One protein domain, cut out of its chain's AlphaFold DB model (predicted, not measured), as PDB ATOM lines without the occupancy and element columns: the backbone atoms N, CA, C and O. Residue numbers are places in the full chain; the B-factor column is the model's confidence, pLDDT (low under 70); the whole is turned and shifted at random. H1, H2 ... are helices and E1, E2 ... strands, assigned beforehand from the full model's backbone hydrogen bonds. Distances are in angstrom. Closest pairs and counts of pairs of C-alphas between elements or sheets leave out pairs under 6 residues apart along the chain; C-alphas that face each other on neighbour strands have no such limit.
ATOM      1  N   PHE A 306     179.459 193.052 166.639       97.44
ATOM      2  CA  PHE A 306     180.492 193.524 165.717       97.44
ATOM      3  C   PHE A 306     181.798 192.739 165.859       97.44
ATOM      4  O   PHE A 306     182.043 192.058 166.855       97.44
ATOM      5  N   ASP A 307     182.652 192.848 164.845       97.56
ATOM      6  CA  ASP A 307     184.032 192.375 164.914       97.56
ATOM      7  C   ASP A 307     184.911 193.475 165.533       97.56
ATOM      8  O   ASP A 307     184.855 194.636 165.117       97.56
ATOM      9  N   TYR A 308     185.736 193.135 166.523       97.94
ATOM     10  CA  TYR A 308     186.580 194.126 167.186       97.94
ATOM     11  C   TYR A 308     187.672 194.664 166.247       97.94
ATOM     12  O   TYR A 308     188.339 193.918 165.527       97.94
ATOM     13  N   SER A 309     187.895 195.980 166.282       96.06
ATOM     14  CA  SER A 309     189.021 196.636 165.611       96.06
ATOM     15  C   SER A 309     189.723 197.620 166.533       96.06
ATOM     16  O   SER A 309     189.245 198.729 166.773       96.06
ATOM     17  N   ASP A 310     190.928 197.255 166.969       95.31
ATOM     18  CA  ASP A 310     191.777 198.125 167.791       95.31
ATOM     19  C   ASP A 310     192.165 199.422 167.056       95.31
ATOM     20  O   ASP A 310     192.386 200.456 167.684       95.31
ATOM     21  N   GLY A 311     192.182 199.400 165.717       93.44
ATOM     22  CA  GLY A 311     192.442 200.578 164.886       93.44
ATOM     23  C   GLY A 311     191.355 201.657 164.959       93.44
ATOM     24  O   GLY A 311     191.594 202.775 164.502       93.44
ATOM     25  N   ASP A 312     190.189 201.331 165.524       94.94
ATOM     26  CA  ASP A 312     189.078 202.256 165.773       94.94
ATOM     27  C   ASP A 312     188.947 202.653 167.264       94.94
ATOM     28  O   ASP A 312     188.055 203.413 167.648       94.94
ATOM     29  N   SER A 313     189.856 202.166 168.117       94.69
ATOM     30  CA  SER A 313     189.913 202.525 169.539       94.69
ATOM     31  C   SER A 313     190.405 203.963 169.765       94.69
ATOM     32  O   SER A 313     190.932 204.630 168.868       94.69
ATOM     33  N   ARG A 314     190.278 204.453 171.003       93.62
ATOM     34  CA  ARG A 314     190.810 205.759 171.440       93.62
ATOM     35  C   ARG A 314     192.336 205.842 171.435       93.62
ATOM     36  O   ARG A 314     192.873 206.948 171.513       93.62
ATOM     37  N   GLY A 315     193.022 204.699 171.377       92.06
ATOM     38  CA  GLY A 315     194.478 204.606 171.478       92.06
ATOM     39  C   GLY A 315     195.037 204.846 172.887       92.06
ATOM     40  O   GLY A 315     196.246 204.958 173.036       92.06
ATOM     41  N   ASP A 316     194.188 204.910 173.913       91.94
ATOM     42  CA  ASP A 316     194.556 205.104 175.327       91.94
ATOM     43  C   ASP A 316     194.845 203.781 176.067       91.94
ATOM     44  O   ASP A 316     194.966 203.749 177.289       91.94
ATOM     45  N   GLY A 317     194.940 202.678 175.321       92.06
ATOM     46  CA  GLY A 317     195.107 201.327 175.853       92.06
ATOM     47  C   GLY A 317     193.794 200.586 176.109       92.06
ATOM     48  O   GLY A 317     193.837 199.368 176.244       92.06
ATOM     49  N   THR A 318     192.644 201.264 176.097       94.81
ATOM     50  CA  THR A 318     191.326 200.636 176.285       94.81
ATOM     51  C   THR A 318     190.723 200.145 174.964       94.81
ATOM     52  O   THR A 318     191.190 200.505 173.881       94.81
ATOM     53  N   ALA A 319     189.665 199.330 175.044       97.06
ATOM     54  CA  ALA A 319     188.862 198.941 173.883       97.06
ATOM     55  C   ALA A 319     187.774 199.963 173.518       97.06
ATOM     56  O   ALA A 319     187.010 199.724 172.581       97.06
ATOM     57  N   TRP A 320     187.680 201.092 174.230       97.19
ATOM     58  CA  TRP A 320     186.677 202.108 173.941       97.19
ATOM     59  C   TRP A 320     186.935 202.769 172.592       97.19
ATOM     60  O   TRP A 320     188.066 203.119 172.247       97.19
ATOM     61  N   ALA A 321     185.861 202.975 171.843       95.94
ATOM     62  CA  ALA A 321     185.903 203.605 170.543       95.94
ATOM     63  C   ALA A 321     186.195 205.100 170.635       95.94
ATOM     64  O   ALA A 321     185.883 205.787 171.621       95.94
ATOM     65  N   ARG A 322     186.798 205.607 169.565       93.88
ATOM     66  CA  ARG A 322     186.976 207.042 169.334       93.88
ATOM     67  C   ARG A 322     185.632 207.782 169.167       93.88
ATOM     68  O   ARG A 322     184.638 207.137 168.842       93.88
ATOM     69  N   PRO A 323     185.599 209.122 169.316       90.31
ATOM     70  CA  PRO A 323     184.362 209.911 169.221       90.31
ATOM     71  C   PRO A 323     183.579 209.754 167.907       90.31
ATOM     72  O   PRO A 323     182.357 209.687 167.946       90.31
ATOM     73  N   ASP A 324     184.273 209.631 166.772       89.38
ATOM     74  CA  ASP A 324     183.657 209.564 165.433       89.38
ATOM     75  C   ASP A 324     183.595 208.132 164.874       89.38
ATOM     76  O   ASP A 324     183.741 207.909 163.671       89.38
ATOM     77  N   THR A 325     183.482 207.135 165.754       93.81
ATOM     78  CA  THR A 325     183.262 205.749 165.322       93.81
ATOM     79  C   THR A 325     181.905 205.608 164.626       93.81
ATOM     80  O   THR A 325     180.974 206.374 164.879       93.81
ATOM     81  N   HIS A 326     181.781 204.598 163.766       94.62
ATOM     82  CA  HIS A 326     180.537 204.261 163.074       94.62
ATOM     83  C   HIS A 326     179.915 203.043 163.765       94.62
ATOM     84  O   HIS A 326     180.272 201.915 163.420       94.62
ATOM     85  N   PRO A 327     179.009 203.239 164.741       93.31
ATOM     86  CA  PRO A 327     178.532 202.166 165.614       93.31
ATOM     87  C   PRO A 327     177.685 201.114 164.895       93.31
ATOM     88  O   PRO A 327     177.478 200.046 165.439       93.31
ATOM     89  N   ASP A 328     177.184 201.384 163.689       91.38
ATOM     90  CA  ASP A 328     176.431 200.399 162.902       91.38
ATOM     91  C   ASP A 328     177.316 199.599 161.928       91.38
ATOM     92  O   ASP A 328     176.820 198.740 161.194       91.38
ATOM     93  N   SER A 329     178.626 199.864 161.916       93.25
ATOM     94  CA  SER A 329     179.597 199.126 161.110       93.25
ATOM     95  C   SER A 329     179.701 197.668 161.563       93.25
ATOM     96  O   SER A 329     179.601 197.348 162.741       93.25
ATOM     97  N   ALA A 330     180.009 196.769 160.630       92.56
ATOM     98  CA  ALA A 330     180.327 195.374 160.944       92.56
ATOM     99  C   ALA A 330     181.585 195.213 161.823       92.56
ATOM    100  O   ALA A 330     181.779 194.157 162.431       92.56
ATOM    101  N   GLN A 331     182.453 196.231 161.831       95.06
ATOM    102  CA  GLN A 331     183.734 196.235 162.524       95.06
ATOM    103  C   GLN A 331     184.021 197.614 163.138       95.06
ATOM    104  O   GLN A 331     184.061 198.610 162.408       95.06
ATOM    105  N   HIS A 332     184.254 197.660 164.452       96.50
ATOM    106  CA  HIS A 332     184.602 198.868 165.214       96.50
ATOM    107  C   HIS A 332     185.134 198.510 166.619       96.50
ATOM    108  O   HIS A 332     185.296 197.339 166.965       96.50
ATOM    109  N   ALA A 333     185.467 199.523 167.421       97.19
ATOM    110  CA  ALA A 333     185.807 199.378 168.841       97.19
ATOM    111  C   ALA A 333     184.552 199.502 169.738       97.19
ATOM    112  O   ALA A 333     183.465 199.795 169.253       97.19
ATOM    113  N   VAL A 334     184.658 199.283 171.051       97.69
ATOM    114  CA  VAL A 334     183.491 199.260 171.956       97.69
ATOM    115  C   VAL A 334     182.855 200.648 172.068       97.69
ATOM    116  O   VAL A 334     183.515 201.609 172.463       97.69
ATOM    117  N   VAL A 335     181.567 200.760 171.744       95.44
ATOM    118  CA  VAL A 335     180.837 202.031 171.735       95.44
ATOM    119  C   VAL A 335     179.413 201.867 172.247       95.44
ATOM    120  O   VAL A 335     178.731 200.898 171.929       95.44
ATOM    121  N   GLY A 336     178.952 202.857 173.010       92.81
ATOM    122  CA  GLY A 336     177.579 202.913 173.499       92.81
ATOM    123  C   GLY A 336     177.253 201.869 174.578       92.81
ATOM    124  O   GLY A 336     178.147 201.186 175.075       92.81
ATOM    125  N   PRO A 337     175.970 201.775 174.965       93.50
ATOM    126  CA  PRO A 337     175.509 200.903 176.047       93.50
ATOM    127  C   PRO A 337     175.052 199.511 175.578       93.50
ATOM    128  O   PRO A 337     174.707 198.666 176.398       93.50
ATOM    129  N   ASN A 338     175.018 199.274 174.266       93.12
ATOM    130  CA  ASN A 338     174.398 198.093 173.669       93.12
ATOM    131  C   ASN A 338     175.328 196.939 173.248       93.12
ATOM    132  O   ASN A 338     174.773 195.931 172.831       93.12
ATOM    133  N   PRO A 339     176.675 196.993 173.329       97.38
ATOM    134  CA  PRO A 339     177.511 195.835 173.023       97.38
ATOM    135  C   PRO A 339     177.060 194.548 173.733       97.38
ATOM    136  O   PRO A 339     177.082 194.439 174.964       97.38
ATOM    137  N   ILE A 340     176.669 193.564 172.921       98.00
ATOM    138  CA  ILE A 340     176.232 192.226 173.321       98.00
ATOM    139  C   ILE A 340     177.314 191.201 173.003       98.00
ATOM    140  O   ILE A 340     177.701 190.423 173.871       98.00
ATOM    141  N   ALA A 341     177.795 191.197 171.763       98.19
ATOM    142  CA  ALA A 341     178.634 190.144 171.219       98.19
ATOM    143  C   ALA A 341     179.796 190.745 170.420       98.19
ATOM    144  O   ALA A 341     179.603 191.325 169.353       98.19
ATOM    145  N   ILE A 342     181.014 190.609 170.940       98.56
ATOM    146  CA  ILE A 342     182.213 191.222 170.361       98.56
ATOM    147  C   ILE A 342     183.118 190.109 169.849       98.56
ATOM    148  O   ILE A 342     183.607 189.290 170.623       98.56
ATOM    149  N   HIS A 343     183.308 190.064 168.537       98.06
ATOM    150  CA  HIS A 343     183.893 188.927 167.830       98.06
ATOM    151  C   HIS A 343     185.303 189.229 167.283       98.06
ATOM    152  O   HIS A 343     185.770 190.369 167.329       98.06
ATOM    153  N   GLN A 344     185.981 188.205 166.749       95.88
ATOM    154  CA  GLN A 344     187.363 188.236 166.249       95.88
ATOM    155  C   GLN A 344     188.432 188.547 167.314       95.88
ATOM    156  O   GLN A 344     189.499 189.091 167.012       95.88
ATOM    157  N   LEU A 345     188.200 188.152 168.567       96.62
ATOM    158  CA  LEU A 345     189.136 188.334 169.682       96.62
ATOM    159  C   LEU A 345     190.176 187.207 169.764       96.62
ATOM    160  O   LEU A 345     190.381 186.593 170.808       96.62
ATOM    161  N   LYS A 346     190.864 186.946 168.647       92.56
ATOM    162  CA  LYS A 346     191.898 185.898 168.553       92.56
ATOM    163  C   LYS A 346     193.157 186.220 169.356       92.56
ATOM    164  O   LYS A 346     193.904 185.323 169.735       92.56
ATOM    165  N   ASP A 347     193.417 187.505 169.588       95.12
ATOM    166  CA  ASP A 347     194.532 187.976 170.406       95.12
ATOM    167  C   ASP A 347     194.054 188.241 171.838       95.12
ATOM    168  O   ASP A 347     193.185 189.087 172.070       95.12
ATOM    169  N   LYS A 348     194.676 187.567 172.813       95.44
ATOM    170  CA  LYS A 348     194.355 187.723 174.241       95.44
ATOM    171  C   LYS A 348     194.471 189.166 174.724       95.44
ATOM    172  O   LYS A 348     193.742 189.567 175.624       95.44
ATOM    173  N   ARG A 349     195.350 189.976 174.126       96.81
ATOM    174  CA  ARG A 349     195.474 191.400 174.469       96.81
ATOM    175  C   ARG A 349     194.178 192.142 174.173       96.81
ATOM    176  O   ARG A 349     193.725 192.922 175.002       96.81
ATOM    177  N   PHE A 350     193.569 191.886 173.016       97.44
ATOM    178  CA  PHE A 350     192.287 192.488 172.654       97.44
ATOM    179  C   PHE A 350     191.153 191.931 173.509       97.44
ATOM    180  O   PHE A 350     190.302 192.704 173.938       97.44
ATOM    181  N   TRP A 351     191.191 190.634 173.832       98.00
ATOM    182  CA  TRP A 351     190.245 190.032 174.772       98.00
ATOM    183  C   TRP A 351     190.230 190.764 176.114       98.00
ATOM    184  O   TRP A 351     189.170 191.173 176.570       98.00
ATOM    185  N   HIS A 352     191.397 190.981 176.729       97.69
ATOM    186  CA  HIS A 352     191.486 191.680 178.013       97.69
ATOM    187  C   HIS A 352     191.056 193.147 177.918       97.69
ATOM    188  O   HIS A 352     190.285 193.595 178.759       97.69
ATOM    189  N   LYS A 353     191.448 193.871 176.859       97.31
ATOM    190  CA  LYS A 353     190.965 195.247 176.648       97.31
ATOM    191  C   LYS A 353     189.439 195.320 176.575       97.31
ATOM    192  O   LYS A 353     188.851 196.249 177.119       97.31
ATOM    193  N   VAL A 354     188.815 194.375 175.866       98.12
ATOM    194  CA  VAL A 354     187.355 194.285 175.760       98.12
ATOM    195  C   VAL A 354     186.750 193.897 177.102       98.12
ATOM    196  O   VAL A 354     185.786 194.529 177.515       98.12
ATOM    197  N   ALA A 355     187.334 192.928 177.807       97.62
ATOM    198  CA  ALA A 355     186.889 192.501 179.129       97.62
ATOM    199  C   ALA A 355     186.809 193.664 180.127       97.62
ATOM    200  O   ALA A 355     185.822 193.788 180.845       97.62
ATOM    201  N   ASP A 356     187.804 194.555 180.115       96.88
ATOM    202  CA  ASP A 356     187.888 195.713 181.013       96.88
ATOM    203  C   ASP A 356     186.755 196.738 180.808       96.88
ATOM    204  O   ASP A 356     186.501 197.580 181.684       96.88
ATOM    205  N   CYS A 357     186.052 196.675 179.671       97.56
ATOM    206  CA  CYS A 357     184.858 197.474 179.402       97.56
ATOM    207  C   CYS A 357     183.604 196.949 180.116       97.56
ATOM    208  O   CYS A 357     182.584 197.635 180.078       97.56
ATOM    209  N   PHE A 358     183.652 195.783 180.766       98.06
ATOM    210  CA  PHE A 358     182.499 195.155 181.411       98.06
ATOM    211  C   PHE A 358     182.726 194.931 182.907       98.06
ATOM    212  O   PHE A 358     183.850 194.792 183.384       98.06
ATOM    213  N   ASP A 359     181.627 194.895 183.650       96.94
ATOM    214  CA  ASP A 359     181.550 194.402 185.019       96.94
ATOM    215  C   ASP A 359     180.314 193.495 185.181       96.94
ATOM    216  O   ASP A 359     179.665 193.129 184.199       96.94
ATOM    217  N   SER A 360     179.992 193.089 186.411       95.25
ATOM    218  CA  SER A 360     178.861 192.195 186.698       95.25
ATOM    219  C   SER A 360     177.496 192.759 186.272       95.25
ATOM    220  O   SER A 360     176.545 192.003 186.095       95.25
ATOM    221  N   HIS A 361     177.380 194.078 186.093       95.19
ATOM    222  CA  HIS A 361     176.161 194.756 185.645       95.19
ATOM    223  C   HIS A 361     176.109 194.933 184.120       95.19
ATOM    224  O   HIS A 361     175.157 195.514 183.601       95.19
ATOM    225  N   GLY A 362     177.101 194.422 183.388       95.19
ATOM    226  CA  GLY A 362     177.196 194.543 181.938       95.19
ATOM    227  C   GLY A 362     178.257 195.557 181.530       95.19
ATOM    228  O   GLY A 362     179.371 195.550 182.048       95.19
ATOM    229  N   ILE A 363     177.956 196.389 180.535       96.25
ATOM    230  CA  ILE A 363     178.919 197.355 180.007       96.25
ATOM    231  C   ILE A 363     179.091 198.549 180.951       96.25
ATOM    232  O   ILE A 363     178.126 199.142 181.433       96.25
ATOM    233  N   ARG A 364     180.343 198.932 181.196       96.06
ATOM    234  CA  ARG A 364     180.699 200.088 182.019       96.06
ATOM    235  C   ARG A 364     180.472 201.384 181.251       96.06
ATOM    236  O   ARG A 364     180.496 201.420 180.026       96.06
ATOM    237  N   SER A 365     180.337 202.493 181.970       92.94
ATOM    238  CA  SER A 365     180.438 203.805 181.325       92.94
ATOM    239  C   SER A 365     181.899 204.083 180.946       92.94
ATOM    240  O   SER A 365     182.788 203.846 181.770       92.94
ATOM    241  N   PRO A 366     182.181 204.596 179.735       89.94
ATOM    242  CA  PRO A 366     183.545 204.913 179.344       89.94
ATOM    243  C   PRO A 366     184.109 206.038 180.216       89.94
ATOM    244  O   PRO A 366     183.508 207.107 180.332       89.94
ATOM    245  N   THR A 367     185.307 205.842 180.761       85.31
ATOM    246  CA  THR A 367     186.025 206.912 181.462       85.31
ATOM    247  C   THR A 367     186.387 208.033 180.475       85.31
ATOM    248  O   THR A 367     186.776 207.736 179.336       85.31
ATOM    249  N   PRO A 368     186.292 209.318 180.867       81.75
ATOM    250  CA  PRO A 368     186.854 210.412 180.082       81.75
ATOM    251  C   PRO A 368     188.362 210.206 179.911       81.75
ATOM    252  O   PRO A 368     189.094 210.116 180.894       81.75
ATOM    253  N   ALA A 369     188.834 210.124 178.671       79.88
ATOM    254  CA  ALA A 369     190.241 209.890 178.368       79.88
ATOM    255  C   ALA A 369     190.703 210.768 177.206       79.88
ATOM    256  O   ALA A 369     189.904 211.205 176.371       79.88
ATOM    257  N   ARG A 370     192.012 211.041 177.160       77.81
ATOM    258  CA  ARG A 370     192.610 211.759 176.035       77.81
ATOM    259  C   ARG A 370     192.599 210.863 174.812       77.81
ATOM    260  O   ARG A 370     193.098 209.745 174.830       77.81
ATOM    261  N   TYR A 371     192.049 211.409 173.743       82.12
ATOM    262  CA  TYR A 371     191.978 210.742 172.465       82.12
ATOM    263  C   TYR A 371     193.295 210.880 171.696       82.12
ATOM    264  O   TYR A 371     193.809 211.990 171.525       82.12
ATOM    265  N   HIS A 372     193.821 209.762 171.195       86.38
ATOM    266  CA  HIS A 372     194.926 209.779 170.246       86.38
ATOM    267  C   HIS A 372     194.413 209.918 168.817       86.38
ATOM    268  O   HIS A 372     193.399 209.348 168.433       86.38
ATOM    269  N   LYS A 373     195.159 210.658 167.992       87.75
ATOM    270  CA  LYS A 373     194.827 210.826 166.575       87.75
ATOM    271  C   LYS A 373     194.709 209.448 165.901       87.75
ATOM    272  O   LYS A 373     195.648 208.658 166.011       87.75
ATOM    273  N   PRO A 374     193.620 209.171 165.163       87.81
ATOM    274  CA  PRO A 374     193.394 207.843 164.616       87.81
ATOM    275  C   PRO A 374     194.396 207.548 163.490       87.81
ATOM    276  O   PRO A 374     194.897 208.487 162.834       87.81
ATOM    277  N   PRO A 375     194.670 206.257 163.214       89.31
ATOM    278  CA  PRO A 375     195.522 205.849 162.105       89.31
ATOM    279  C   PRO A 375     195.104 206.527 160.796       89.31
ATOM    280  O   PRO A 375     193.922 206.782 160.557       89.31
ATOM    281  N   PHE A 376     196.070 206.819 159.918       91.94
ATOM    282  CA  PHE A 376     195.778 207.455 158.625       91.94
ATOM    283  C   PHE A 376     194.722 206.680 157.828       91.94
ATOM    284  O   PHE A 376     193.823 207.295 157.263       91.94
ATOM    285  N   ALA A 377     194.786 205.345 157.858       90.56
ATOM    286  CA  ALA A 377     193.805 204.486 157.210       90.56
ATOM    287  C   ALA A 377     192.371 204.776 157.687       90.56
ATOM    288  O   ALA A 377     191.503 204.987 156.849       90.56
ATOM    289  N   ALA A 378     192.124 204.848 159.000       90.38
ATOM    290  CA  ALA A 378     190.796 205.148 159.545       90.38
ATOM    291  C   ALA A 378     190.283 206.512 159.054       90.38
ATOM    292  O   ALA A 378     189.200 206.589 158.485       90.38
ATOM    293  N   ARG A 379     191.124 207.555 159.128       92.69
ATOM    294  CA  ARG A 379     190.781 208.904 158.631       92.69
ATOM    295  C   ARG A 379     190.468 208.930 157.143       92.69
ATOM    296  O   ARG A 379     189.570 209.643 156.711       92.69
ATOM    297  N   TRP A 380     191.229 208.176 156.356       93.31
ATOM    298  CA  TRP A 380     191.012 208.060 154.921       93.31
ATOM    299  C   TRP A 380     189.650 207.431 154.621       93.31
ATOM    300  O   TRP A 380     188.905 207.945 153.792       93.31
ATOM    301  N   PHE A 381     189.290 206.359 155.327       92.81
ATOM    302  CA  PHE A 381     187.984 205.726 155.169       92.81
ATOM    303  C   PHE A 381     186.832 206.602 155.663       92.81
ATOM    304  O   PHE A 381     185.817 206.671 154.978       92.81
ATOM    305  N   ASP A 382     186.998 207.313 156.780       93.50
ATOM    306  CA  ASP A 382     186.006 208.280 157.262       93.50
ATOM    307  C   ASP A 382     185.744 209.373 156.232       93.50
ATOM    308  O   ASP A 382     184.592 209.689 155.949       93.50
ATOM    309  N   PHE A 383     186.806 209.905 155.621       94.50
ATOM    310  CA  PHE A 383     186.687 210.904 154.567       94.50
ATOM    311  C   PHE A 383     185.837 210.382 153.399       94.50
ATOM    312  O   PHE A 383     184.837 211.003 153.042       94.50
ATOM    313  N   TRP A 384     186.158 209.209 152.846       93.56
ATOM    314  CA  TRP A 384     185.379 208.646 151.732       93.56
ATOM    315  C   TRP A 384     183.956 208.242 152.113       93.56
ATOM    316  O   TRP A 384     183.060 208.334 151.275       93.56
ATOM    317  N   TYR A 385     183.737 207.800 153.350       91.31
ATOM    318  CA  TYR A 385     182.400 207.510 153.854       91.31
ATOM    319  C   TYR A 385     181.570 208.790 153.981       91.31
ATOM    320  O   TYR A 385     180.436 208.826 153.515       91.31
ATOM    321  N   SER A 386     182.153 209.872 154.509       91.25
ATOM    322  CA  SER A 386     181.471 211.167 154.636       91.25
ATOM    323  C   SER A 386     181.061 211.770 153.286       91.25
ATOM    324  O   SER A 386     180.066 212.484 153.206       91.25
ATOM    325  N   LEU A 387     181.779 211.433 152.208       92.56
ATOM    326  CA  LEU A 387     181.421 211.792 150.834       92.56
ATOM    327  C   LEU A 387     180.391 210.846 150.183       92.56
ATOM    328  O   LEU A 387     180.049 211.046 149.020       92.56
ATOM    329  N   GLY A 388     179.931 209.798 150.875       88.44
ATOM    330  CA  GLY A 388     179.018 208.786 150.326       88.44
ATOM    331  C   GLY A 388     179.653 207.854 149.287       88.44
ATOM    332  O   GLY A 388     178.943 207.170 148.556       88.44
ATOM    333  N   ILE A 389     180.986 207.826 149.192       87.00
ATOM    334  CA  ILE A 389     181.725 207.065 148.170       87.00
ATOM    335  C   ILE A 389     182.099 205.668 148.678       87.00
ATOM    336  O   ILE A 389     182.195 204.720 147.900       87.00
ATOM    337  N   SER A 390     182.321 205.521 149.987       86.88
ATOM    338  CA  SER A 390     182.663 204.238 150.599       86.88
ATOM    339  C   SER A 390     181.471 203.632 151.331       86.88
ATOM    340  O   SER A 390     180.872 204.291 152.167       86.88
ATOM    341  N   GLY A 391     181.195 202.347 151.096       84.56
ATOM    342  CA  GLY A 391     180.275 201.540 151.912       84.56
ATOM    343  C   GLY A 391     180.969 200.785 153.050       84.56
ATOM    344  O   GLY A 391     180.452 199.779 153.524       84.56
ATOM    345  N   LYS A 392     182.187 201.189 153.448       87.12
ATOM    346  CA  LYS A 392     182.995 200.424 154.414       87.12
ATOM    347  C   LYS A 392     182.290 200.224 155.760       87.12
ATOM    348  O   LYS A 392     182.441 199.164 156.356       87.12
ATOM    349  N   TYR A 393     181.557 201.231 156.222       90.50
ATOM    350  CA  TYR A 393     180.869 201.217 157.514       90.50
ATOM    351  C   TYR A 393     179.380 200.872 157.394       90.50
ATOM    352  O   TYR A 393     178.622 201.055 158.341       90.50
ATOM    353  N   THR A 394     178.945 200.377 156.231       88.81
ATOM    354  CA  THR A 394     177.576 199.905 156.040       88.81
ATOM    355  C   THR A 394     177.330 198.666 156.905       88.81
ATOM    356  O   THR A 394     178.131 197.728 156.901       88.81
ATOM    357  N   SER A 395     176.212 198.654 157.633       90.88
ATOM    358  CA  SER A 395     175.798 197.502 158.437       90.88
ATOM    359  C   SER A 395     175.571 196.263 157.570       90.88
ATOM    360  O   SER A 395     175.189 196.365 156.401       90.88
TER     361      SER A 395
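This is residues 306 to 395 of the 431 residues of a protein of Colletotrichum orchidophilum (UniProt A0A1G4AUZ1). With little regular structure, this is a core of loops, residues 309 to 340, between H1 towards one end and H2 at the other, while residues 356 to 375 arch from one helix to the other; E1 and E2 pair at the side of the core. The 90 residues run E1, E2, H1, H2, mixed in class, with 25 in named elements. The whole is compact, radius of gyration of the C-alphas 13.0 A, but elongated, spanning 41 by 26 by 24 A.

Find E1, residues 306 to 308, parallel to E2, residues 341 to 343, at 49 degrees; N 308 and O 343 are 2.9 A apart, within hydrogen-bond range. H1, residues 348 to 355, and H2, residues 376 to 386, are apart; in both, every O i to N i+4 pair is within range.

Start at C-alpha 306, (180.492, 193.524, 165.717); E1 spans 6.3 A, E2 6.4 A, H1 10.1 A. H2 spans 15.3 A, ending at C-alpha 386, (181.471, 211.167, 154.636).

The farthest C-alphas, Ser 360 and Ile 389, are 41.4 A apart. E1 to E2 and H1 to H2 are long links. The printed part has no cut; no printed residue is under pLDDT 70.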